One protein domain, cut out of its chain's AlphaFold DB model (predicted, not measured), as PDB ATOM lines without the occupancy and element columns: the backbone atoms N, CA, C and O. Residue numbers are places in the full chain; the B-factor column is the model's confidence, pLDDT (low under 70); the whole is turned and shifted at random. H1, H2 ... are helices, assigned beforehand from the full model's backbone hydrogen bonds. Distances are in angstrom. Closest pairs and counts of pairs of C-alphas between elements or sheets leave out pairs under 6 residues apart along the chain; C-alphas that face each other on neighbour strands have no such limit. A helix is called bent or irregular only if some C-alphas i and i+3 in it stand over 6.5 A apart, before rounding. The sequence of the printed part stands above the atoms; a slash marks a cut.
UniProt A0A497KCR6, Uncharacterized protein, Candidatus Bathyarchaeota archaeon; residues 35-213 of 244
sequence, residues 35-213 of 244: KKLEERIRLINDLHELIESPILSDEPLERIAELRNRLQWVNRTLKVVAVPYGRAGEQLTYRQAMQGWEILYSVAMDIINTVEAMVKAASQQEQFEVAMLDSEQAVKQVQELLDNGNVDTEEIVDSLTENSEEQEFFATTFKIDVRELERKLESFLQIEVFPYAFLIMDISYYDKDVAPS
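This is residues 35 to 213 of the 244 residues of an uncharacterized protein of Candidatus Bathyarchaeota archaeon (UniProt A0A497KCR6). A long helix, H3, is the spine of a drawn-out all-helix structure: H2 and the bent but nearly straight H6 pack side by side with it as a bundle, and H1 packs on H2. Beyond the bundle the chain makes an open loop, in which H4 follows the far end of H3 and H5 folds back; residues 130 to 141, 146 to 155 and 157 to 166 stick out free there. The printed part has 179 residues, with six named helices, H1 to H6 in chain order, and no named strand. The whole is extended, with a radius of gyration of the C-alphas of 26.3 A, and spans 92 by 31 by 25 A.

H3, residues 92 to 133, is the longest helix, 61.7 A from C-alpha 92 at (139.910, 156.552, 186.756) to C-alpha 133 at (167.116, 101.791, 178.666). H2 is residues 60 to 81, 31.5 A, and H1 is residues 35 to 52, 26.2 A, beginning at C-alpha 35 at (118.238, 143.938, 176.232). H4 is residues 135 to 147, 18.0 A, and H5 is residues 153 to 171, 26.3 A. H6, residues 178 to 203, was assigned as one helix by its hydrogen bonds but is bent: C-alphas 191 and 194 are 6.8 A apart. Its arms are H6a, residues 178 to 191, 19.8 A, and H6b, residues 194 to 203, 14.4 A, at a shallow tilt of 11 degrees.

H2, H3, H6a and H6b form a bundle, helices with their lines nearly aligned. H3 touches H2 with residues 105 to 120 alone, at a shallow tilt of 12 degrees, opposite ways; their closest C-alphas, Leu 61 and Glu 116, are 6.6 A apart, and the two are a helical hairpin. H3 touches H6a with residues 108 to 122 alone, closest at the C-alphas of Val 119 and Val 178, 6.2 A. H3 touches H6b with residues 94 to 101 alone, closest at the C-alphas of Ala 97 and Ile 200, 6.6 A. H2, the hub, touches H6b with residues 71 to 81 alone, the same way; the closest C-alphas are Leu 78 and Met 201, 6.3 A. H1 and H2 touch as a helical hairpin, tilted 19 degrees, closest at the C-alphas of Arg 40 and Val 81, 5.7 A. H4 and H3 meet only through their link; H5 is apart from H3, H4 and H6a. Every O i to N i+4 pair is within hydrogen-bond range in H1, H2, H3, H4, H6a and H6b, and 13 of 15 are in H5.

The farthest C-alphas, Gly 149 and Ser 213, are 92.2 A apart. The printed part has no cut and no long link. Mean pLDDT of the printed part is 74.7; residues 125 to 146 and 148 to 176 are among the 72 under 70.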
ATOM      1  N   LYS A  35     117.882 145.367 176.399       64.12
ATOM      2  CA  LYS A  35     118.238 143.938 176.232       64.12
ATOM      3  C   LYS A  35     119.730 143.645 176.444       64.12
ATOM      4  O   LYS A  35     120.108 142.522 176.758       64.12
ATOM      5  N   LYS A  36     120.585 144.660 176.304       66.44
ATOM      6  CA  LYS A  36     122.034 144.561 176.503       66.44
ATOM      7  C   LYS A  36     122.431 144.237 177.941       66.44
ATOM      8  O   LYS A  36     123.471 143.616 178.142       66.44
ATOM      9  N   LEU A  37     121.640 144.642 178.940       69.44
ATOM     10  CA  LEU A  37     121.929 144.288 180.331       69.44
ATOM     11  C   LEU A  37     121.748 142.789 180.560       69.44
ATOM     12  O   LEU A  37     122.623 142.138 181.124       69.44
ATOM     13  N   GLU A  38     120.628 142.246 180.091       71.56
ATOM     14  CA  GLU A  38     120.314 140.822 180.208       71.56
ATOM     15  C   GLU A  38     121.362 139.966 179.491       71.56
ATOM     16  O   GLU A  38     121.825 138.963 180.032       71.56
ATOM     17  N   GLU A  39     121.808 140.401 178.308       76.38
ATOM     18  CA  GLU A  39     122.904 139.758 177.578       76.38
ATOM     19  C   GLU A  39     124.219 139.771 178.372       76.38
ATOM     20  O   GLU A  39     124.909 138.754 178.424       76.38
ATOM     21  N   ARG A  40     124.561 140.877 179.045       76.75
ATOM     22  CA  ARG A  40     125.752 140.957 179.910       76.75
ATOM     23  C   ARG A  40     125.663 140.017 181.111       76.75
ATOM     24  O   ARG A  40     126.639 139.328 181.393       76.75
ATOM     25  N   ILE A  41     124.510 139.962 181.784       78.44
ATOM     26  CA  ILE A  41     124.267 139.027 182.902       78.44
ATOM     27  C   ILE A  41     124.480 137.599 182.427       78.44
ATOM     28  O   ILE A  41     125.182 136.823 183.069       78.44
ATOM     29  N   ARG A  42     123.887 137.263 181.280       84.19
ATOM     30  CA  ARG A  42     124.012 135.934 180.698       84.19
ATOM     31  C   ARG A  42     125.471 135.585 180.417       84.19
ATOM     32  O   ARG A  42     125.913 134.529 180.839       84.19
ATOM     33  N   LEU A  43     126.230 136.480 179.781       85.25
ATOM     34  CA  LEU A  43     127.646 136.247 179.479       85.25
ATOM     35  C   LEU A  43     128.511 136.069 180.736       85.25
ATOM     36  O   LEU A  43     129.437 135.261 180.718       85.25
ATOM     37  N   ILE A  44     128.230 136.809 181.813       84.44
ATOM     38  CA  ILE A  44     128.929 136.643 183.097       84.44
ATOM     39  C   ILE A  44     128.592 135.284 183.722       84.44
ATOM     40  O   ILE A  44     129.498 134.576 184.158       84.44
ATOM     41  N   ASN A  45     127.316 134.892 183.731       86.31
ATOM     42  CA  ASN A  45     126.892 133.600 184.277       86.31
ATOM     43  C   ASN A  45     127.476 132.426 183.480       86.31
ATOM     44  O   ASN A  45     128.040 131.514 184.078       86.31
ATOM     45  N   ASP A  46     127.425 132.491 182.146       88.62
ATOM     46  CA  ASP A  46     128.026 131.489 181.258       88.62
ATOM     47  C   ASP A  46     129.544 131.367 181.526       88.62
ATOM     48  O   ASP A  46     130.110 130.273 181.500       88.62
ATOM     49  N   LEU A  47     130.217 132.487 181.831       89.62
ATOM     50  CA  LEU A  47     131.633 132.491 182.194       89.62
ATOM     51  C   LEU A  47     131.891 131.859 183.570       89.62
ATOM     52  O   LEU A  47     132.861 131.113 183.712       89.62
ATOM     53  N   HIS A  48     131.055 132.139 184.573       88.75
ATOM     54  CA  HIS A  48     131.147 131.487 185.882       88.75
ATOM     55  C   HIS A  48     131.016 129.968 185.754       88.75
ATOM     56  O   HIS A  48     131.876 129.241 186.248       88.75
ATOM     57  N   GLU A  49     130.007 129.494 185.018       90.19
ATOM     58  CA  GLU A  49     129.804 128.063 184.769       90.19
ATOM     59  C   GLU A  49     131.014 127.433 184.065       90.19
ATOM     60  O   GLU A  49     131.471 126.356 184.456       90.19
ATOM     61  N   LEU A  50     131.585 128.116 183.066       90.06
ATOM     62  CA  LEU A  50     132.781 127.645 182.367       90.06
ATOM     63  C   LEU A  50     133.974 127.486 183.320       90.06
ATOM     64  O   LEU A  50     134.674 126.474 183.259       90.06
ATOM     65  N   ILE A  51     134.221 128.465 184.190       90.00
ATOM     66  CA  ILE A  51     135.375 128.447 185.099       90.00
ATOM     67  C   ILE A  51     135.218 127.390 186.192       90.00
ATOM     68  O   ILE A  51     136.195 126.712 186.508       90.00
ATOM     69  N   GLU A  52     134.012 127.226 186.735       88.44
ATOM     70  CA  GLU A  52     133.711 126.236 187.776       88.44
ATOM     71  C   GLU A  52     133.635 124.803 187.235       88.44
ATOM     72  O   GLU A  52     133.791 123.841 187.993       88.44
ATOM     73  N   SER A  53     133.413 124.637 185.928       89.81
ATOM     74  CA  SER A  53     133.348 123.313 185.318       89.81
ATOM     75  C   SER A  53     134.677 122.554 185.475       89.81
ATOM     76  O   SER A  53     135.751 123.123 185.244       89.81
ATOM     77  N   PRO A  54     134.654 121.261 185.841       87.50
ATOM     78  CA  PRO A  54     135.877 120.480 185.979       87.50
ATOM     79  C   PRO A  54     136.547 120.265 184.619       87.50
ATOM     80  O   PRO A  54     135.877 120.041 183.609       87.50
ATOM     81  N   ILE A  55     137.880 120.295 184.594       88.19
ATOM     82  CA  ILE A  55     138.658 119.909 183.412       88.19
ATOM     83  C   ILE A  55     138.698 118.379 183.364       88.19
ATOM     84  O   ILE A  55     139.207 117.745 184.284       88.19
ATOM     85  N   LEU A  56     138.121 117.795 182.312       85.94
ATOM     86  CA  LEU A  56     137.928 116.342 182.188       85.94
ATOM     87  C   LEU A  56     139.111 115.599 181.555       85.94
ATOM     88  O   LEU A  56     139.067 114.375 181.483       85.94
ATOM     89  N   SER A  57     140.130 116.307 181.063       86.00
ATOM     90  CA  SER A  57     141.291 115.655 180.457       86.00
ATOM     91  C   SER A  57     142.253 115.130 181.522       86.00
ATOM     92  O   SER A  57     142.586 115.834 182.479       86.00
ATOM     93  N   ASP A  58     142.715 113.899 181.316       83.00
ATOM     94  CA  ASP A  58     143.776 113.271 182.100       83.00
ATOM     95  C   ASP A  58     145.179 113.629 181.572       83.00
ATOM     96  O   ASP A  58     146.170 113.378 182.258       83.00
ATOM     97  N   GLU A  59     145.279 114.219 180.372       87.81
ATOM     98  CA  GLU A  59     146.555 114.575 179.754       87.81
ATOM     99  C   GLU A  59     147.030 115.973 180.208       87.81
ATOM    100  O   GLU A  59     146.324 116.968 180.006       87.81
ATOM    101  N   PRO A  60     148.255 116.090 180.759       87.06
ATOM    102  CA  PRO A  60     148.844 117.350 181.219       87.06
ATOM    103  C   PRO A  60     148.735 118.527 180.249       87.06
ATOM    104  O   PRO A  60     148.314 119.631 180.603       87.06
ATOM    105  N   LEU A  61     149.113 118.291 178.993       90.00
ATOM    106  CA  LEU A  61     149.164 119.332 177.972       90.00
ATOM    107  C   LEU A  61     147.765 119.792 177.564       90.00
ATOM    108  O   LEU A  61     147.552 120.987 177.354       90.00
ATOM    109  N   GLU A  62     146.802 118.873 177.511       91.88
ATOM    110  CA  GLU A  62     145.404 119.208 177.250       91.88
ATOM    111  C   GLU A  62     144.801 120.018 178.403       91.88
ATOM    112  O   GLU A  62     144.111 121.010 178.159       91.88
ATOM    113  N   ARG A  63     145.112 119.674 179.663       91.56
ATOM    114  CA  ARG A  63     144.684 120.469 180.827       91.56
ATOM    115  C   ARG A  63     145.235 121.889 180.780       91.56
ATOM    116  O   ARG A  63     144.489 122.845 180.997       91.56
ATOM    117  N   ILE A  64     146.519 122.050 180.462       93.19
ATOM    118  CA  ILE A  64     147.151 123.371 180.321       93.19
ATOM    119  C   ILE A  64     146.525 124.154 179.157       93.19
ATOM    120  O   ILE A  64     146.265 125.355 179.286       93.19
ATOM    121  N   ALA A  65     146.233 123.491 178.035       93.62
ATOM    122  CA  ALA A  65     145.545 124.107 176.904       93.62
ATOM    123  C   ALA A  65     144.127 124.574 177.273       93.62
ATOM    124  O   ALA A  65     143.717 125.667 176.879       93.62
ATOM    125  N   GLU A  66     143.400 123.804 178.079       94.06
ATOM    126  CA  GLU A  66     142.080 124.192 178.568       94.06
ATOM    127  C   GLU A  66     142.153 125.392 179.526       94.06
ATOM    128  O   GLU A  66     141.400 126.356 179.374       94.06
ATOM    129  N   LEU A  67     143.122 125.415 180.449       93.94
ATOM    130  CA  LEU A  67     143.370 126.573 181.322       93.94
ATOM    131  C   LEU A  67     143.683 127.845 180.519       93.94
ATOM    132  O   LEU A  67     143.155 128.922 180.817       93.94
ATOM    133  N   ARG A  68     144.483 127.723 179.452       95.81
ATOM    134  CA  ARG A  68     144.729 128.810 178.494       95.81
ATOM    135  C   ARG A  68     143.439 129.287 177.838       95.81
ATOM    136  O   ARG A  68     143.201 130.494 177.773       95.81
ATOM    137  N   ASN A  69     142.622 128.366 177.333       94.62
ATOM    138  CA  ASN A  69     141.368 128.705 176.665       94.62
ATOM    139  C   ASN A  69     140.431 129.459 177.611       94.62
ATOM    140  O   ASN A  69     139.868 130.484 177.226       94.62
ATOM    141  N   ARG A  70     140.322 129.012 178.866       94.75
ATOM    142  CA  ARG A  70     139.538 129.694 179.903       94.75
ATOM    143  C   ARG A  70     140.051 131.103 180.175       94.75
ATOM    144  O   ARG A  70     139.258 132.038 180.166       94.75
ATOM    145  N   LEU A  71     141.365 131.296 180.319       95.44
ATOM    146  CA  LEU A  71     141.956 132.630 180.483       95.44
ATOM    147  C   LEU A  71     141.629 133.560 179.300       95.44
ATOM    148  O   LEU A  71     141.282 134.729 179.492       95.44
ATOM    149  N   GLN A  72     141.699 133.049 178.070       94.06
ATOM    150  CA  GLN A  72     141.325 133.814 176.878       94.06
ATOM    151  C   GLN A  72     139.834 134.163 176.859       94.06
ATOM    152  O   GLN A  72     139.478 135.279 176.476       94.06
ATOM    153  N   TRP A  73     138.968 133.237 177.276       92.50
ATOM    154  CA  TRP A  73     137.535 133.480 177.417       92.50
ATOM    155  C   TRP A  73     137.244 134.570 178.438       92.50
ATOM    156  O   TRP A  73     136.546 135.523 178.101       92.50
ATOM    157  N   VAL A  74     137.856 134.505 179.623       92.50
ATOM    158  CA  VAL A  74     137.748 135.555 180.645       92.50
ATOM    159  C   VAL A  74     138.131 136.911 180.065       92.50
ATOM    160  O   VAL A  74     137.376 137.869 180.188       92.50
ATOM    161  N   ASN A  75     139.265 136.995 179.366       92.31
ATOM    162  CA  ASN A  75     139.723 138.241 178.758       92.31
ATOM    163  C   ASN A  75     138.749 138.785 177.699       92.31
ATOM    164  O   ASN A  75     138.484 139.987 177.650       92.31
ATOM    165  N   ARG A  76     138.195 137.913 176.847       88.88
ATOM    166  CA  ARG A  76     137.197 138.303 175.838       88.88
ATOM    167  C   ARG A  76     135.915 138.798 176.499       88.88
ATOM    168  O   ARG A  76     135.449 139.881 176.153       88.88
ATOM    169  N   THR A  77     135.380 138.048 177.459       86.69
ATOM    170  CA  THR A  77     134.155 138.414 178.177       86.69
ATOM    171  C   THR A  77     134.344 139.713 178.949       86.69
ATOM    172  O   THR A  77     133.502 140.600 178.841       86.69
ATOM    173  N   LEU A  78     135.487 139.897 179.619       85.81
ATOM    174  CA  LEU A  78     135.831 141.151 180.286       85.81
ATOM    175  C   LEU A  78     135.767 142.332 179.313       85.81
ATOM    176  O   LEU A  78     135.110 143.330 179.588       85.81
ATOM    177  N   LYS A  79     136.389 142.206 178.136       83.06
ATOM    178  CA  LYS A  79     136.418 143.272 177.121       83.06
ATOM    179  C   LYS A  79     135.051 143.573 176.504       83.06
ATOM    180  O   LYS A  79     134.871 144.656 175.958       83.06
ATOM    181  N   VAL A  80     134.097 142.647 176.581       80.00
ATOM    182  CA  VAL A  80     132.724 142.842 176.088       80.00
ATOM    183  C   VAL A  80     131.828 143.441 177.170       80.00
ATOM    184  O   VAL A  80     131.076 144.382 176.910       80.00
ATOM    185  N   VAL A  81     131.901 142.899 178.383       76.69
ATOM    186  CA  VAL A  81     130.946 143.191 179.454       76.69
ATOM    187  C   VAL A  81     131.398 144.358 180.324       76.69
ATOM    188  O   VAL A  81     130.568 145.176 180.715       76.69
ATOM    189  N   ALA A  82     132.700 144.491 180.579       70.31
ATOM    190  CA  ALA A  82     133.215 145.473 181.526       70.31
ATOM    191  C   ALA A  82     133.361 146.886 180.945       70.31
ATOM    192  O   ALA A  82     133.677 147.802 181.696       70.31
ATOM    193  N   VAL A  83     133.124 147.103 179.643       67.12
ATOM    194  CA  VAL A  83     133.219 148.440 179.034       67.12
ATOM    195  C   VAL A  83     132.058 149.319 179.520       67.12
ATOM    196  O   VAL A  83     130.909 149.041 179.150       67.12
ATOM    197  N   PRO A  84     132.332 150.409 180.266       61.50
ATOM    198  CA  PRO A  84     131.290 151.330 180.683       61.50
ATOM    199  C   PRO A  84     130.793 152.114 179.474       61.50
ATOM    200  O   PRO A  84     131.593 152.733 178.753       61.50
ATOM    201  N   TYR A  85     129.486 152.084 179.216       60.50
ATOM    202  CA  TYR A  85     128.911 152.684 178.011       60.50
ATOM    203  C   TYR A  85     129.168 154.196 177.980       60.50
ATOM    204  O   TYR A  85     128.651 154.964 178.785       60.50
ATOM    205  N   GLY A  86     130.003 154.638 177.034       53.47
ATOM    206  CA  GLY A  86     130.304 156.057 176.817       53.47
ATOM    207  C   GLY A  86     131.110 156.744 177.929       53.47
ATOM    208  O   GLY A  86     131.360 157.939 177.811       53.47
ATOM    209  N   ARG A  87     131.535 156.023 178.982       56.41
ATOM    210  CA  ARG A  87     132.215 156.596 180.167       56.41
ATOM    211  C   ARG A  87     133.505 155.892 180.584       56.41
ATOM    212  O   ARG A  87     134.140 156.304 181.553       56.41
ATOM    213  N   ALA A  88     133.961 154.900 179.814       56.97
ATOM    214  CA  ALA A  88     135.232 154.197 180.034       56.97
ATOM    215  C   ALA A  88     136.438 155.134 180.263       56.97
ATOM    216  O   ALA A  88     137.360 154.811 181.009       56.97
ATOM    217  N   GLY A  89     136.437 156.309 179.619       56.97
ATOM    218  CA  GLY A  89     137.487 157.320 179.749       56.97
ATOM    219  C   GLY A  89     137.374 158.234 180.978       56.97
ATOM    220  O   GLY A  89     138.344 158.912 181.314       56.97
ATOM    221  N   GLU A  90     136.233 158.271 181.657       60.44
ATOM    222  CA  GLU A  90     135.978 159.211 182.757       60.44
ATOM    223  C   GLU A  90     136.208 158.568 184.131       60.44
ATOM    224  O   GLU A  90     136.531 159.257 185.099       60.44
ATOM    225  N   GLN A  91     136.129 157.237 184.217       70.19
ATOM    226  CA  GLN A  91     136.285 156.504 185.468       70.19
ATOM    227  C   GLN A  91     137.735 156.042 185.680       70.19
ATOM    228  O   GLN A  91     138.167 155.001 185.181       70.19
ATOM    229  N   LEU A  92     138.497 156.823 186.458       74.19
ATOM    230  CA  LEU A  92     139.910 156.552 186.756       74.19
ATOM    231  C   LEU A  92     140.127 155.151 187.354       74.19
ATOM    232  O   LEU A  92     141.054 154.457 186.945       74.19
ATOM    233  N   THR A  93     139.251 154.723 188.267       77.00
ATOM    234  CA  THR A  93     139.324 153.408 188.921       77.00
ATOM    235  C   THR A  93     139.192 152.262 187.921       77.00
ATOM    236  O   THR A  93     139.988 151.331 187.960       77.00
ATOM    237  N   TYR A  94     138.246 152.352 186.979       77.94
ATOM    238  CA  TYR A  94     138.074 151.349 185.927       77.94
ATOM    239  C   TYR A  94     139.307 151.283 185.021       77.94
ATOM    240  O   TYR A  94     139.830 150.203 184.761       77.94
ATOM    241  N   ARG A  95     139.830 152.443 184.595       77.56
ATOM    242  CA  ARG A  95     141.050 152.503 183.775       77.56
ATOM    243  C   ARG A  95     142.232 151.831 184.474       77.56
ATOM    244  O   ARG A  95     142.942 151.057 183.842       77.56
ATOM    245  N   GLN A  96     142.445 152.134 185.752       83.88
ATOM    246  CA  GLN A  96     143.518 151.531 186.543       83.88
ATOM    247  C   GLN A  96     143.326 150.020 186.689       83.88
ATOM    248  O   GLN A  96     144.281 149.269 186.514       83.88
ATOM    249  N   ALA A  97     142.096 149.569 186.943       85.75
ATOM    250  CA  ALA A  97     141.798 148.152 187.090       85.75
ATOM    251  C   ALA A  97     142.017 147.379 185.778       85.75
ATOM    252  O   ALA A  97     142.688 146.348 185.788       85.75
ATOM    253  N   MET A  98     141.564 147.927 184.644       86.75
ATOM    254  CA  MET A  98     141.820 147.378 183.307       86.75
ATOM    255  C   MET A  98     143.304 147.383 182.940       86.75
ATOM    256  O   MET A  98     143.787 146.426 182.348       86.75
ATOM    257  N   GLN A  99     144.054 148.426 183.305       87.69
ATOM    258  CA  GLN A  99     145.504 148.433 183.114       87.69
ATOM    259  C   GLN A  99     146.173 147.317 183.928       87.69
ATOM    260  O   GLN A  99     147.030 146.610 183.404       87.69
ATOM    261  N   GLY A 100     145.759 147.137 185.185       89.31
ATOM    262  CA  GLY A 100     146.201 146.017 186.014       89.31
ATOM    263  C   GLY A 100     145.839 144.665 185.396       89.31
ATOM    264  O   GLY A 100     146.662 143.756 185.407       89.31
ATOM    265  N   TRP A 101     144.654 144.554 184.788       93.00
ATOM    266  CA  TRP A 101     144.225 143.344 184.089       93.00
ATOM    267  C   TRP A 101     145.107 143.019 182.889       93.00
ATOM    268  O   TRP A 101     145.527 141.879 182.761       93.00
ATOM    269  N   GLU A 102     145.420 143.987 182.025       92.12
ATOM    270  CA  GLU A 102     146.257 143.720 180.846       92.12
ATOM    271  C   GLU A 102     147.651 143.203 181.246       92.12
ATOM    272  O   GLU A 102     148.170 142.290 180.606       92.12
ATOM    273  N   ILE A 103     148.221 143.721 182.343       93.12
ATOM    274  CA  ILE A 103     149.491 143.231 182.905       93.12
ATOM    275  C   ILE A 103     149.320 141.826 183.496       93.12
ATOM    276  O   ILE A 103     150.118 140.932 183.225       93.12
ATOM    277  N   LEU A 104     148.285 141.610 184.311       93.50
ATOM    278  CA  LEU A 104     148.045 140.313 184.943       93.50
ATOM    279  C   LEU A 104     147.782 139.223 183.900       93.50
ATOM    280  O   LEU A 104     148.313 138.123 184.010       93.50
ATOM    281  N   TYR A 105     147.007 139.540 182.865       94.75
ATOM    282  CA  TYR A 105     146.722 138.651 181.749       94.75
ATOM    283  C   TYR A 105     147.997 138.268 180.992       94.75
ATOM    284  O   TYR A 105     148.186 137.086 180.702       94.75
ATOM    285  N   SER A 106     148.885 139.226 180.695       93.88
ATOM    286  CA  SER A 106     150.149 138.911 180.019       93.88
ATOM    287  C   SER A 106     151.031 138.009 180.878       93.88
ATOM    288  O   SER A 106     151.510 136.991 180.393       93.88
ATOM    289  N   VAL A 107     151.163 138.321 182.173       95.06
ATOM    290  CA  VAL A 107     151.934 137.501 183.118       95.06
ATOM    291  C   VAL A 107     151.348 136.093 183.228       95.06
ATOM    292  O   VAL A 107     152.084 135.114 183.161       95.06
ATOM    293  N   ALA A 108     150.025 135.967 183.347       95.38
ATOM    294  CA  ALA A 108     149.364 134.670 183.407       95.38
ATOM    295  C   ALA A 108     149.595 133.851 182.129       95.38
ATOM    296  O   ALA A 108     149.872 132.655 182.210       95.38
ATOM    297  N   MET A 109     149.543 134.485 180.956       96.12
ATOM    298  CA  MET A 109     149.828 133.822 179.684       96.12
ATOM    299  C   MET A 109     151.287 133.350 179.596       96.12
ATOM    300  O   MET A 109     151.539 132.228 179.156       96.12
ATOM    301  N   ASP A 110     152.240 134.161 180.055       95.31
ATOM    302  CA  ASP A 110     153.661 133.799 180.087       95.31
ATOM    303  C   ASP A 110     153.934 132.635 181.045       95.31
ATOM    304  O   ASP A 110     154.676 131.710 180.702       95.31
ATOM    305  N   ILE A 111     153.289 132.626 182.216       92.81
ATOM    306  CA  ILE A 111     153.368 131.509 183.166       92.81
ATOM    307  C   ILE A 111     152.803 130.236 182.529       92.81
ATOM    308  O   ILE A 111     153.464 129.202 182.582       92.81
ATOM    309  N   ILE A 112     151.636 130.298 181.876       94.75
ATOM    310  CA  ILE A 112     151.052 129.152 181.155       94.75
ATOM    311  C   ILE A 112     152.026 128.619 180.097       94.75
ATOM    312  O   ILE A 112     152.258 127.415 180.027       94.75
ATOM    313  N   ASN A 113     152.614 129.499 179.283       94.00
ATOM    314  CA  ASN A 113     153.558 129.105 178.235       94.00
ATOM    315  C   ASN A 113     154.829 128.470 178.821       94.00
ATOM    316  O   ASN A 113     155.338 127.490 178.280       94.00
ATOM    317  N   THR A 114     155.320 129.009 179.938       92.06
ATOM    318  CA  THR A 114     156.487 128.482 180.656       92.06
ATOM    319  C   THR A 114     156.198 127.096 181.226       92.06
ATOM    320  O   THR A 114     156.987 126.174 181.038       92.06
ATOM    321  N   VAL A 115     155.043 126.934 181.874       91.06
ATOM    322  CA  VAL A 115     154.556 125.655 182.399       91.06
ATOM    323  C   VAL A 115     154.420 124.628 181.275       91.06
ATOM    324  O   VAL A 115     154.939 123.524 181.401       91.06
ATOM    325  N   GLU A 116     153.803 124.990 180.150       91.88
ATOM    326  CA  GLU A 116     153.688 124.093 178.996       91.88
ATOM    327  C   GLU A 116     155.063 123.658 178.467       91.88
ATOM    328  O   GLU A 116     155.263 122.482 178.167       91.88
ATOM    329  N   ALA A 117     156.023 124.582 178.372       89.00
ATOM    330  CA  ALA A 117     157.382 124.268 177.941       89.00
ATOM    331  C   ALA A 117     158.089 123.308 178.912       89.00
ATOM    332  O   ALA A 117     158.736 122.362 178.466       89.00
ATOM    333  N   MET A 118     157.920 123.504 180.224       86.50
ATOM    334  CA  MET A 118     158.462 122.607 181.252       86.50
ATOM    335  C   MET A 118     157.855 121.203 181.167       86.50
ATOM    336  O   MET A 118     158.588 120.222 181.252       86.50
ATOM    337  N   VAL A 119     156.540 121.093 180.951       87.12
ATOM    338  CA  VAL A 119     155.872 119.792 180.788       87.12
ATOM    339  C   VAL A 119     156.353 119.085 179.523       87.12
ATOM    340  O   VAL A 119     156.698 117.909 179.585       87.12
ATOM    341  N   LYS A 120     156.467 119.796 178.394       87.31
ATOM    342  CA  LYS A 120     157.014 119.224 177.150       87.31
ATOM    343  C   LYS A 120     158.449 118.728 177.321       87.31
ATOM    344  O   LYS A 120     158.769 117.646 176.839       87.31
ATOM    345  N   ALA A 121     159.291 119.497 178.011       83.88
ATOM    346  CA  ALA A 121     160.666 119.103 178.295       83.88
ATOM    347  C   ALA A 121     160.727 117.843 179.173       83.88
ATOM    348  O   ALA A 121     161.489 116.929 178.871       83.88
ATOM    349  N   ALA A 122     159.878 117.749 180.202       80.06
ATOM    350  CA  ALA A 122     159.792 116.563 181.053       80.06
ATOM    351  C   ALA A 122     159.349 115.314 180.267       80.06
ATOM    352  O   ALA A 122     159.956 114.255 180.401       80.06
ATOM    353  N   SER A 123     158.355 115.437 179.379       76.12
ATOM    354  CA  SER A 123     157.925 114.322 178.520       76.12
ATOM    355  C   SER A 123     159.021 113.856 177.555       76.12
ATOM    356  O   SER A 123     159.136 112.664 177.280       76.12
ATOM    357  N   GLN A 124     159.838 114.779 177.040       74.44
ATOM    358  CA  GLN A 124     160.983 114.446 176.185       74.44
ATOM    359  C   GLN A 124     162.102 113.751 176.970       74.44
ATOM    360  O   GLN A 124     162.700 112.810 176.455       74.44
ATOM    361  N   GLN A 125     162.349 114.160 178.218       67.94
ATOM    362  CA  GLN A 125     163.306 113.493 179.107       67.94
ATOM    363  C   GLN A 125     162.885 112.054 179.428       67.94
ATOM    364  O   GLN A 125     163.712 111.152 179.337       67.94
ATOM    365  N   GLU A 126     161.606 111.804 179.720       60.38
ATOM    366  CA  GLU A 126     161.110 110.439 179.958       60.38
ATOM    367  C   GLU A 126     161.227 109.551 178.707       60.38
ATOM    368  O   GLU A 126     161.649 108.399 178.797       60.38
ATOM    369  N   GLN A 127     160.906 110.080 177.521       58.59
ATOM    370  CA  GLN A 127     161.101 109.354 176.257       58.59
ATOM    371  C   GLN A 127     162.578 109.029 176.006       58.59
ATOM    372  O   GLN A 127     162.897 107.946 175.512       58.59
ATOM    373  N   PHE A 128     163.470 109.947 176.372       52.16
ATOM    374  CA  PHE A 128     164.908 109.770 176.252       52.16
ATOM    375  C   PHE A 128     165.452 108.713 177.230       52.16
ATOM    376  O   PHE A 128     166.199 107.831 176.811       52.16
ATOM    377  N   GLU A 129     165.031 108.727 178.502       53.50
ATOM    378  CA  GLU A 129     165.397 107.692 179.484       53.50
ATOM    379  C   GLU A 129     164.931 106.294 179.047       53.50
ATOM    380  O   GLU A 129     165.678 105.322 179.165       53.50
ATOM    381  N   VAL A 130     163.721 106.178 178.488       54.41
ATOM    382  CA  VAL A 130     163.198 104.904 177.964       54.41
ATOM    383  C   VAL A 130     163.992 104.425 176.744       54.41
ATOM    384  O   VAL A 130     164.289 103.235 176.650       54.41
ATOM    385  N   ALA A 131     164.386 105.327 175.841       50.47
ATOM    386  CA  ALA A 131     165.215 104.990 174.682       50.47
ATOM    387  C   ALA A 131     166.645 104.566 175.076       50.47
ATOM    388  O   ALA A 131     167.190 103.635 174.490       50.47
ATOM    389  N   MET A 132     167.232 105.194 176.101       49.41
ATOM    390  CA  MET A 132     168.515 104.796 176.704       49.41
ATOM    391  C   MET A 132     168.449 103.411 177.368       49.41
ATOM    392  O   MET A 132     169.385 102.617 177.269       49.41
ATOM    393  N   LEU A 133     167.335 103.098 178.038       49.41
ATOM    394  CA  LEU A 133     167.116 101.791 178.666       49.41
ATOM    395  C   LEU A 133     166.941 100.662 177.642       49.41
ATOM    396  O   LEU A 133     167.293  99.521 177.946       49.41
ATOM    397  N   ASP A 134     166.530 100.974 176.410       55.72
ATOM    398  CA  ASP A 134     166.544 100.055 175.259       55.72
ATOM    399  C   ASP A 134     167.970  99.823 174.702       55.72
ATOM    400  O   ASP A 134     168.204  99.616 173.510       55.72
ATOM    401  N   SER A 135     168.957  99.836 175.602       55.66
ATOM    402  CA  SER A 135     170.368  99.512 175.380       55.66
ATOM    403  C   SER A 135     170.585  98.179 174.652       55.66
ATOM    404  O   SER A 135     171.594  98.018 173.972       55.66
ATOM    405  N   GLU A 136     169.633  97.240 174.704       59.53
ATOM    406  CA  GLU A 136     169.673  96.013 173.901       59.53
ATOM    407  C   GLU A 136     169.539  96.281 172.392       59.53
ATOM    408  O   GLU A 136     170.146  95.566 171.591       59.53
ATOM    409  N   GLN A 137     168.782  97.301 171.975       60.03
ATOM    410  CA  GLN A 137     168.705  97.723 170.572       60.03
ATOM    411  C   GLN A 137     169.952  98.489 170.136       60.03
ATOM    412  O   GLN A 137     170.444  98.253 169.033       60.03
ATOM    413  N   ALA A 138     170.506  99.337 171.007       57.94
ATOM    414  CA  ALA A 138     171.774 100.016 170.746       57.94
ATOM    415  C   ALA A 138     172.922  99.003 170.584       57.94
ATOM    416  O   ALA A 138     173.693  99.078 169.631       57.94
ATOM    417  N   VAL A 139     172.975  97.981 171.446       63.94
ATOM    418  CA  VAL A 139     173.934  96.873 171.332       63.94
ATOM    419  C   VAL A 139     173.721  96.084 170.039       63.94
ATOM    420  O   VAL A 139     174.701  95.758 169.379       63.94
ATOM    421  N   LYS A 140     172.476  95.821 169.617       67.19
ATOM    422  CA  LYS A 140     172.198  95.160 168.326       67.19
ATOM    423  C   LYS A 140     172.658  95.984 167.123       67.19
ATOM    424  O   LYS A 140     173.245  95.411 166.214       67.19
ATOM    425  N   GLN A 141     172.445  97.298 167.126       57.84
ATOM    426  CA  GLN A 141     172.906  98.182 166.048       57.84
ATOM    427  C   GLN A 141     174.435  98.254 165.989       57.84
ATOM    428  O   GLN A 141     175.014  98.167 164.911       57.84
ATOM    429  N   VAL A 142     175.103  98.335 167.143       64.38
ATOM    430  CA  VAL A 142     176.571  98.280 167.217       64.38
ATOM    431  C   VAL A 142     177.090  96.918 166.744       64.38
ATOM    432  O   VAL A 142     178.076  96.861 166.013       64.38
ATOM    433  N   GLN A 143     176.404  95.825 167.086       67.19
ATOM    434  CA  GLN A 143     176.758  94.477 166.639       67.19
ATOM    435  C   GLN A 143     176.607  94.316 165.116       67.19
ATOM    436  O   GLN A 143     177.507  93.791 164.470       67.19
ATOM    437  N   GLU A 144     175.523  94.830 164.524       68.19
ATOM    438  CA  GLU A 144     175.311  94.831 163.068       68.19
ATOM    439  C   GLU A 144     176.346  95.689 162.322       68.19
ATOM    440  O   GLU A 144     176.764  95.345 161.215       68.19
ATOM    441  N   LEU A 145     176.789  96.801 162.914       62.78
ATOM    442  CA  LEU A 145     177.832  97.657 162.339       62.78
ATOM    443  C   LEU A 145     179.222  97.010 162.417       62.78
ATOM    444  O   LEU A 145     179.995  97.110 161.463       62.78
ATOM    445  N   LEU A 146     179.516  96.292 163.505       66.62
ATOM    446  CA  LEU A 146     180.738  95.497 163.658       66.62
ATOM    447  C   LEU A 146     180.770  94.307 162.683       66.62
ATOM    448  O   LEU A 146     181.808  94.047 162.073       66.62
ATOM    449  N   ASP A 147     179.637  93.630 162.480       70.62
ATOM    450  CA  ASP A 147     179.519  92.490 161.561       70.62
ATOM    451  C   ASP A 147     179.655  92.902 160.080       70.62
ATOM    452  O   ASP A 147     180.082  92.100 159.247       70.62
ATOM    453  N   ASN A 148     179.369  94.167 159.744       69.69
ATOM    454  CA  ASN A 148     179.533  94.721 158.394       69.69
ATOM    455  C   ASN A 148     180.963  95.209 158.076       69.69
ATOM    456  O   ASN A 148     181.229  95.658 156.960       69.69
ATOM    457  N   GLY A 149     181.908  95.061 159.011       52.88
ATOM    458  CA  GLY A 149     183.343  94.990 158.725       52.88
ATOM    459  C   GLY A 149     184.035  96.260 158.222       52.88
ATOM    460  O   GLY A 149     185.158  96.153 157.732       52.88
ATOM    461  N   ASN A 150     183.419  97.445 158.312       54.16
ATOM    462  CA  ASN A 150     184.067  98.676 157.850       54.16
ATOM    463  C   ASN A 150     183.563  99.943 158.554       54.16
ATOM    464  O   ASN A 150     183.000 100.828 157.909       54.16
ATOM    465  N   VAL A 151     183.769 100.035 159.868       56.75
ATOM    466  CA  VAL A 151     183.546 101.290 160.593       56.75
ATOM    467  C   VAL A 151     184.751 101.568 161.481       56.75
ATOM    468  O   VAL A 151     185.189 100.690 162.228       56.75
ATOM    469  N   ASP A 152     185.308 102.769 161.344       61.56
ATOM    470  CA  ASP A 152     186.422 103.237 162.158       61.56
ATOM    471  C   ASP A 152     185.930 103.389 163.600       61.56
ATOM    472  O   ASP A 152     184.967 104.106 163.883       61.56
ATOM    473  N   THR A 153     186.552 102.666 164.527       57.06
ATOM    474  CA  THR A 153     186.105 102.612 165.926       57.06
ATOM    475  C   THR A 153     186.175 103.969 166.623       57.06
ATOM    476  O   THR A 153     185.436 104.186 167.576       57.06
ATOM    477  N   GLU A 154     187.024 104.882 166.142       57.09
ATOM    478  CA  GLU A 154     187.114 106.257 166.648       57.09
ATOM    479  C   GLU A 154     185.870 107.085 166.285       57.09
ATOM    480  O   GLU A 154     185.349 107.786 167.142       57.09
ATOM    481  N   GLU A 155     185.302 106.920 165.085       58.38
ATOM    482  CA  GLU A 155     184.127 107.685 164.629       58.38
ATOM    483  C   GLU A 155     182.840 107.265 165.371       58.38
ATOM    484  O   GLU A 155     181.989 108.095 165.700       58.38
ATOM    485  N   ILE A 156     182.718 105.974 165.716       59.31
ATOM    486  CA  ILE A 156     181.620 105.468 166.556       59.31
ATOM    487  C   ILE A 156     181.733 106.030 167.972       59.31
ATOM    488  O   ILE A 156     180.731 106.484 168.527       59.31
ATOM    489  N   VAL A 157     182.931 105.993 168.561       57.72
ATOM    490  CA  VAL A 157     183.151 106.492 169.921       57.72
ATOM    491  C   VAL A 157     182.884 107.988 169.971       57.72
ATOM    492  O   VAL A 157     182.060 108.376 170.786       57.72
ATOM    493  N   ASP A 158     183.435 108.783 169.049       58.06
ATOM    494  CA  ASP A 158     183.225 110.234 168.992       58.06
ATOM    495  C   ASP A 158     181.738 110.598 168.870       58.06
ATOM    496  O   ASP A 158     181.252 111.430 169.636       58.06
ATOM    497  N   SER A 159     180.979 109.903 168.012       58.38
ATOM    498  CA  SER A 159     179.529 110.118 167.884       58.38
ATOM    499  C   SER A 159     178.738 109.739 169.144       58.38
ATOM    500  O   SER A 159     177.716 110.354 169.445       58.38
ATOM    501  N   LEU A 160     179.192 108.743 169.910       56.09
ATOM    502  CA  LEU A 160     178.568 108.360 171.177       56.09
ATOM    503  C   LEU A 160     178.960 109.327 172.302       56.09
ATOM    504  O   LEU A 160     178.105 109.650 173.127       56.09
ATOM    505  N   THR A 161     180.202 109.826 172.321       54.75
ATOM    506  CA  THR A 161     180.670 110.790 173.325       54.75
ATOM    507  C   THR A 161     180.106 112.192 173.124       54.75
ATOM    508  O   THR A 161     179.638 112.756 174.108       54.75
ATOM    509  N   GLU A 162     180.045 112.729 171.897       55.44
ATOM    510  CA  GLU A 162     179.402 114.034 171.629       55.44
ATOM    511  C   GLU A 162     177.925 114.015 172.035       55.44
ATOM    512  O   GLU A 162     177.441 114.934 172.696       55.44
ATOM    513  N   ASN A 163     177.228 112.919 171.727       52.44
ATOM    514  CA  ASN A 163     175.864 112.720 172.191       52.44
ATOM    515  C   ASN A 163     175.811 112.652 173.727       52.44
ATOM    516  O   ASN A 163     174.974 113.318 174.326       52.44
ATOM    517  N   SER A 164     176.715 111.917 174.386       48.53
ATOM    518  CA  SER A 164     176.715 111.773 175.850       48.53
ATOM    519  C   SER A 164     177.039 113.063 176.620       48.53
ATOM    520  O   SER A 164     176.466 113.300 177.685       48.53
ATOM    521  N   GLU A 165     177.906 113.929 176.087       45.53
ATOM    522  CA  GLU A 165     178.315 115.174 176.752       45.53
ATOM    523  C   GLU A 165     177.231 116.262 176.662       45.53
ATOM    524  O   GLU A 165     177.018 117.003 177.626       45.53
ATOM    525  N   GLU A 166     176.455 116.309 175.571       48.78
ATOM    526  CA  GLU A 166     175.217 117.102 175.525       48.78
ATOM    527  C   GLU A 166     174.125 116.518 176.451       48.78
ATOM    528  O   GLU A 166     173.300 117.260 176.992       48.78
ATOM    529  N   GLN A 167     174.139 115.200 176.690       46.59
ATOM    530  CA  GLN A 167     173.142 114.462 177.479       46.59
ATOM    531  C   GLN A 167     173.350 114.547 179.004       46.59
ATOM    532  O   GLN A 167     172.366 114.630 179.743       46.59
ATOM    533  N   GLU A 168     174.586 114.593 179.512       45.16
ATOM    534  CA  GLU A 168     174.845 114.735 180.958       45.16
ATOM    535  C   GLU A 168     174.515 116.138 181.496       45.16
ATOM    536  O   GLU A 168     174.091 116.278 182.651       45.16
ATOM    537  N   PHE A 169     174.608 117.183 180.663       42.84
ATOM    538  CA  PHE A 169     174.246 118.546 181.074       42.84
ATOM    539  C   PHE A 169     172.741 118.684 181.377       42.84
ATOM    540  O   PHE A 169     172.353 119.470 182.242       42.84
ATOM    541  N   PHE A 170     171.891 117.871 180.737       41.50
ATOM    542  CA  PHE A 170     170.450 117.807 181.013       41.50
ATOM    543  C   PHE A 170     170.063 116.751 182.064       41.50
ATOM    544  O   PHE A 170     168.943 116.783 182.567       41.50
ATOM    545  N   ALA A 171     170.944 115.829 182.454       42.31
ATOM    546  CA  ALA A 171     170.606 114.762 183.407       42.31
ATOM    547  C   ALA A 171     170.651 115.199 184.886       42.31
ATOM    548  O   ALA A 171     170.134 114.508 185.761       42.31
ATOM    549  N   THR A 172     171.196 116.380 185.199       38.62
ATOM    550  CA  THR A 172     171.141 116.958 186.562       38.62
ATOM    551  C   THR A 172     169.801 117.638 186.887       38.62
ATOM    552  O   THR A 172     169.675 118.352 187.886       38.62
ATOM    553  N   THR A 173     168.774 117.416 186.062       44.28
ATOM    554  CA  THR A 173     167.490 118.109 186.159       44.28
ATOM    555  C   THR A 173     166.667 117.590 187.337       44.28
ATOM    556  O   THR A 173     166.401 116.399 187.476       44.28
ATOM    557  N   PHE A 174     166.253 118.521 188.200       50.09
ATOM    558  CA  PHE A 174     165.216 118.336 189.211       50.09
ATOM    559  C   PHE A 174     164.098 117.439 188.674       50.09
ATOM    560  O   PHE A 174     163.571 117.707 187.604       50.09
ATOM    561  N   LYS A 175     163.701 116.407 189.420       59.53
ATOM    562  CA  LYS A 175     162.540 115.582 189.072       59.53
ATOM    563  C   LYS A 175     161.290 116.475 189.113       59.53
ATOM    564  O   LYS A 175     160.763 116.744 190.193       59.53
ATOM    565  N   ILE A 176     160.896 117.034 187.967       68.00
ATOM    566  CA  ILE A 176     159.776 117.973 187.863       68.00
ATOM    567  C   ILE A 176     158.489 117.178 188.077       68.00
ATOM    568  O   ILE A 176     158.141 116.311 187.280       68.00
ATOM    569  N   ASP A 177     157.768 117.475 189.156       82.56
ATOM    570  CA  ASP A 177     156.428 116.933 189.365       82.56
ATOM    571  C   ASP A 177     155.427 117.709 188.496       82.56
ATOM    572  O   ASP A 177     154.966 118.797 188.858       82.56
ATOM    573  N   VAL A 178     155.125 117.145 187.323       85.31
ATOM    574  CA  VAL A 178     154.196 117.702 186.327       85.31
ATOM    575  C   VAL A 178     152.816 117.975 186.935       85.31
ATOM    576  O   VAL A 178     152.241 119.040 186.707       85.31
ATOM    577  N   ARG A 179     152.316 117.074 187.792       85.06
ATOM    578  CA  ARG A 179     150.989 117.217 188.412       85.06
ATOM    579  C   ARG A 179     150.947 118.371 189.398       85.06
ATOM    580  O   ARG A 179     149.966 119.108 189.453       85.06
ATOM    581  N   GLU A 180     152.001 118.536 190.189       86.94
ATOM    582  CA  GLU A 180     152.080 119.652 191.131       86.94
ATOM    583  C   GLU A 180     152.185 120.999 190.402       86.94
ATOM    584  O   GLU A 180     151.641 122.008 190.860       86.94
ATOM    585  N   LEU A 181     152.858 121.016 189.254       88.44
ATOM    586  CA  LEU A 181     153.026 122.198 188.421       88.44
ATOM    587  C   LEU A 181     151.699 122.612 187.757       88.44
ATOM    588  O   LEU A 181     151.322 123.783 187.836       88.44
ATOM    589  N   GLU A 182     150.929 121.657 187.232       90.69
ATOM    590  CA  GLU A 182     149.550 121.890 186.782       90.69
ATOM    591  C   GLU A 182     148.644 122.389 187.905       90.69
ATOM    592  O   GLU A 182     147.945 123.387 187.744       90.69
ATOM    593  N   ARG A 183     148.674 121.725 189.067       90.56
ATOM    594  CA  ARG A 183     147.836 122.084 190.215       90.56
ATOM    595  C   ARG A 183     148.100 123.516 190.671       90.56
ATOM    596  O   ARG A 183     147.164 124.243 191.009       90.56
ATOM    597  N   LYS A 184     149.369 123.931 190.700       92.50
ATOM    598  CA  LYS A 184     149.762 125.305 191.045       92.50
ATOM    599  C   LYS A 184     149.312 126.308 189.995       92.50
ATOM    600  O   LYS A 184     148.828 127.367 190.379       92.50
ATOM    601  N   LEU A 185     149.433 125.978 188.709       93.62
ATOM    602  CA  LEU A 185     148.942 126.828 187.630       93.62
ATOM    603  C   LEU A 185     147.424 127.028 187.728       93.62
ATOM    604  O   LEU A 185     146.947 128.159 187.700       93.62
ATOM    605  N   GLU A 186     146.676 125.939 187.895       93.62
ATOM    606  CA  GLU A 186     145.226 125.975 188.077       93.62
ATOM    607  C   GLU A 186     144.845 126.809 189.308       93.62
ATOM    608  O   GLU A 186     144.001 127.700 189.213       93.62
ATOM    609  N   SER A 187     145.529 126.594 190.437       93.38
ATOM    610  CA  SER A 187     145.294 127.350 191.674       93.38
ATOM    611  C   SER A 187     145.576 128.842 191.496       93.38
ATOM    612  O   SER A 187     144.785 129.667 191.937       93.38
ATOM    613  N   PHE A 188     146.677 129.206 190.835       94.56
ATOM    614  CA  PHE A 188     147.015 130.600 190.545       94.56
ATOM    615  C   PHE A 188     145.919 131.275 189.710       94.56
ATOM    616  O   PHE A 188     145.454 132.366 190.050       94.56
ATOM    617  N   LEU A 189     145.440 130.602 188.660       94.62
ATOM    618  CA  LEU A 189     144.373 131.134 187.818       94.62
ATOM    619  C   LEU A 189     143.051 131.283 188.588       94.62
ATOM    620  O   LEU A 189     142.409 132.327 188.491       94.62
ATOM    621  N   GLN A 190     142.668 130.282 189.382       93.06
ATOM    622  CA  GLN A 190     141.410 130.281 190.137       93.06
ATOM    623  C   GLN A 190     141.398 131.249 191.326       93.06
ATOM    624  O   GLN A 190     140.347 131.803 191.638       93.06
ATOM    625  N   ILE A 191     142.532 131.446 192.002       92.06
ATOM    626  CA  ILE A 191     142.606 132.230 193.245       92.06
ATOM    627  C   ILE A 191     142.962 133.692 192.970       92.06
ATOM    628  O   ILE A 191     142.436 134.579 193.638       92.06
ATOM    629  N   GLU A 192     143.843 133.957 192.006       91.00
ATOM    630  CA  GLU A 192     144.365 135.308 191.779       91.00
ATOM    631  C   GLU A 192     143.807 135.936 190.502       91.00
ATOM    632  O   GLU A 192     143.320 137.068 190.528       91.00
ATOM    633  N   VAL A 193     143.834 135.207 189.382       93.94
ATOM    634  CA  VAL A 193     143.553 135.800 188.064       93.94
ATOM    635  C   VAL A 193     142.060 135.961 187.799       93.94
ATOM    636  O   VAL A 193     141.597 137.071 187.522       93.94
ATOM    637  N   PHE A 194     141.281 134.882 187.884       93.25
ATOM    638  CA  PHE A 194     139.847 134.929 187.587       93.25
ATOM    639  C   PHE A 194     139.069 135.831 188.553       93.25
ATOM    640  O   PHE A 194     138.284 136.647 188.067       93.25
ATOM    641  N   PRO A 195     139.304 135.796 189.881       92.25
ATOM    642  CA  PRO A 195     138.599 136.681 190.805       92.25
ATOM    643  C   PRO A 195     138.865 138.160 190.529       92.25
ATOM    644  O   PRO A 195     137.956 138.979 190.646       92.25
ATOM    645  N   TYR A 196     140.082 138.515 190.107       90.56
ATOM    646  CA  TYR A 196     140.393 139.890 189.725       90.56
ATOM    647  C   TYR A 196     139.627 140.324 188.464       90.56
ATOM    648  O   TYR A 196     139.135 141.449 188.404       90.56
ATOM    649  N   ALA A 197     139.442 139.431 187.485       89.06
ATOM    650  CA  ALA A 197     138.597 139.707 186.321       89.06
ATOM    651  C   ALA A 197     137.133 139.942 186.720       89.06
ATOM    652  O   ALA A 197     136.527 140.919 186.280       89.06
ATOM    653  N   PHE A 198     136.579 139.075 187.573       88.12
ATOM    654  CA  PHE A 198     135.202 139.206 188.052       88.12
ATOM    655  C   PHE A 198     134.992 140.481 188.863       88.12
ATOM    656  O   PHE A 198     134.015 141.182 188.633       88.12
ATOM    657  N   LEU A 199     135.956 140.862 189.705       86.38
ATOM    658  CA  LEU A 199     135.921 142.135 190.422       86.38
ATOM    659  C   LEU A 199     135.771 143.324 189.460       86.38
ATOM    660  O   LEU A 199     135.016 144.253 189.732       86.38
ATOM    661  N   ILE A 200     136.482 143.308 188.330       83.25
ATOM    662  CA  ILE A 200     136.363 144.367 187.321       83.25
ATOM    663  C   ILE A 200     134.984 144.329 186.658       83.25
ATOM    664  O   ILE A 200     134.376 145.384 186.499       83.25
ATOM    665  N   MET A 201     134.478 143.144 186.298       80.44
ATOM    666  CA  MET A 201     133.136 142.997 185.714       80.44
ATOM    667  C   MET A 201     132.044 143.516 186.659       80.44
ATOM    668  O   MET A 201     131.155 144.236 186.206       80.44
ATOM    669  N   ASP A 202     132.160 143.226 187.954       75.38
ATOM    670  CA  ASP A 202     131.230 143.670 188.996       75.38
ATOM    671  C   ASP A 202     131.304 145.184 189.231       75.38
ATOM    672  O   ASP A 202     130.278 145.843 189.374       75.38
ATOM    673  N   ILE A 203     132.504 145.775 189.240       70.81
ATOM    674  CA  ILE A 203     132.669 147.233 189.400       70.81
ATOM    675  C   ILE A 203     132.166 147.991 188.169       70.81
ATOM    676  O   ILE A 203     131.649 149.101 188.294       70.81
ATOM    677  N   SER A 204     132.309 147.411 186.978       65.00
ATOM    678  CA  SER A 204     131.731 147.949 185.744       65.00
ATOM    679  C   SER A 204     130.205 147.826 185.694       65.00
ATOM    680  O   SER A 204     129.566 148.377 184.799       65.00
ATOM    681  N   TYR A 205     129.607 147.134 186.662       61.38
ATOM    682  CA  TYR A 205     128.176 146.987 186.823       61.38
ATOM    683  C   TYR A 205     127.616 148.158 187.646       61.38
ATOM    684  O   TYR A 205     127.545 148.123 188.873       61.38
ATOM    685  N   TYR A 206     127.193 149.230 186.975       54.78
ATOM    686  CA  TYR A 206     126.368 150.255 187.615       54.78
ATOM    687  C   TYR A 206     124.924 150.142 187.130       54.78
ATOM    688  O   TYR A 206     124.675 150.146 185.928       54.78
ATOM    689  N   ASP A 207     123.958 150.257 188.047       43.50
ATOM    690  CA  ASP A 207     122.557 150.593 187.716       43.50
ATOM    691  C   ASP A 207     122.450 151.860 186.832       43.50
ATOM    692  O   ASP A 207     121.441 152.111 186.178       43.50
ATOM    693  N   LYS A 208     123.514 152.678 186.794       44.53
ATOM    694  CA  LYS A 208     123.654 153.881 185.963       44.53
ATOM    695  C   LYS A 208     124.238 153.633 184.565       44.53
ATOM    696  O   LYS A 208     124.136 154.533 183.740       44.53
ATOM    697  N   ASP A 209     124.816 152.464 184.298       45.25
ATOM    698  CA  ASP A 209     125.298 152.047 182.967       45.25
ATOM    699  C   ASP A 209     124.177 151.441 182.104       45.25
ATOM    700  O   ASP A 209     124.332 151.282 180.895       45.25
ATOM    701  N   VAL A 210     123.027 151.171 182.730       45.25
ATOM    702  CA  VAL A 210     121.747 150.800 182.100       45.25
ATOM    703  C   VAL A 210     120.802 151.990 181.985       45.25
ATOM    704  O   VAL A 210     119.696 151.863 181.468       45.25
ATOM    705  N   ALA A 211     121.204 153.163 182.470       37.00
ATOM    706  CA  ALA A 211     120.462 154.366 182.173       37.00
ATOM    707  C   ALA A 211     120.828 154.764 180.736       37.00
ATOM    708  O   ALA A 211     121.914 155.319 180.529       37.00
ATOM    709  N   PRO A 212     119.936 154.609 179.729       39.06
ATOM    710  CA  PRO A 212     119.931 155.630 178.699       39.06
ATOM    711  C   PRO A 212     119.907 156.959 179.455       39.06
ATOM    712  O   PRO A 212     119.247 157.083 180.492       39.06
ATOM    713  N   SER A 213     120.641 157.956 178.977       40.81
ATOM    714  CA  SER A 213     120.652 159.296 179.572       40.81
ATOM    715  C   SER A 213     119.241 159.854 179.851       40.81
ATOM    716  O   SER A 213     119.112 160.781 180.646       40.81
TER     717      SER A 213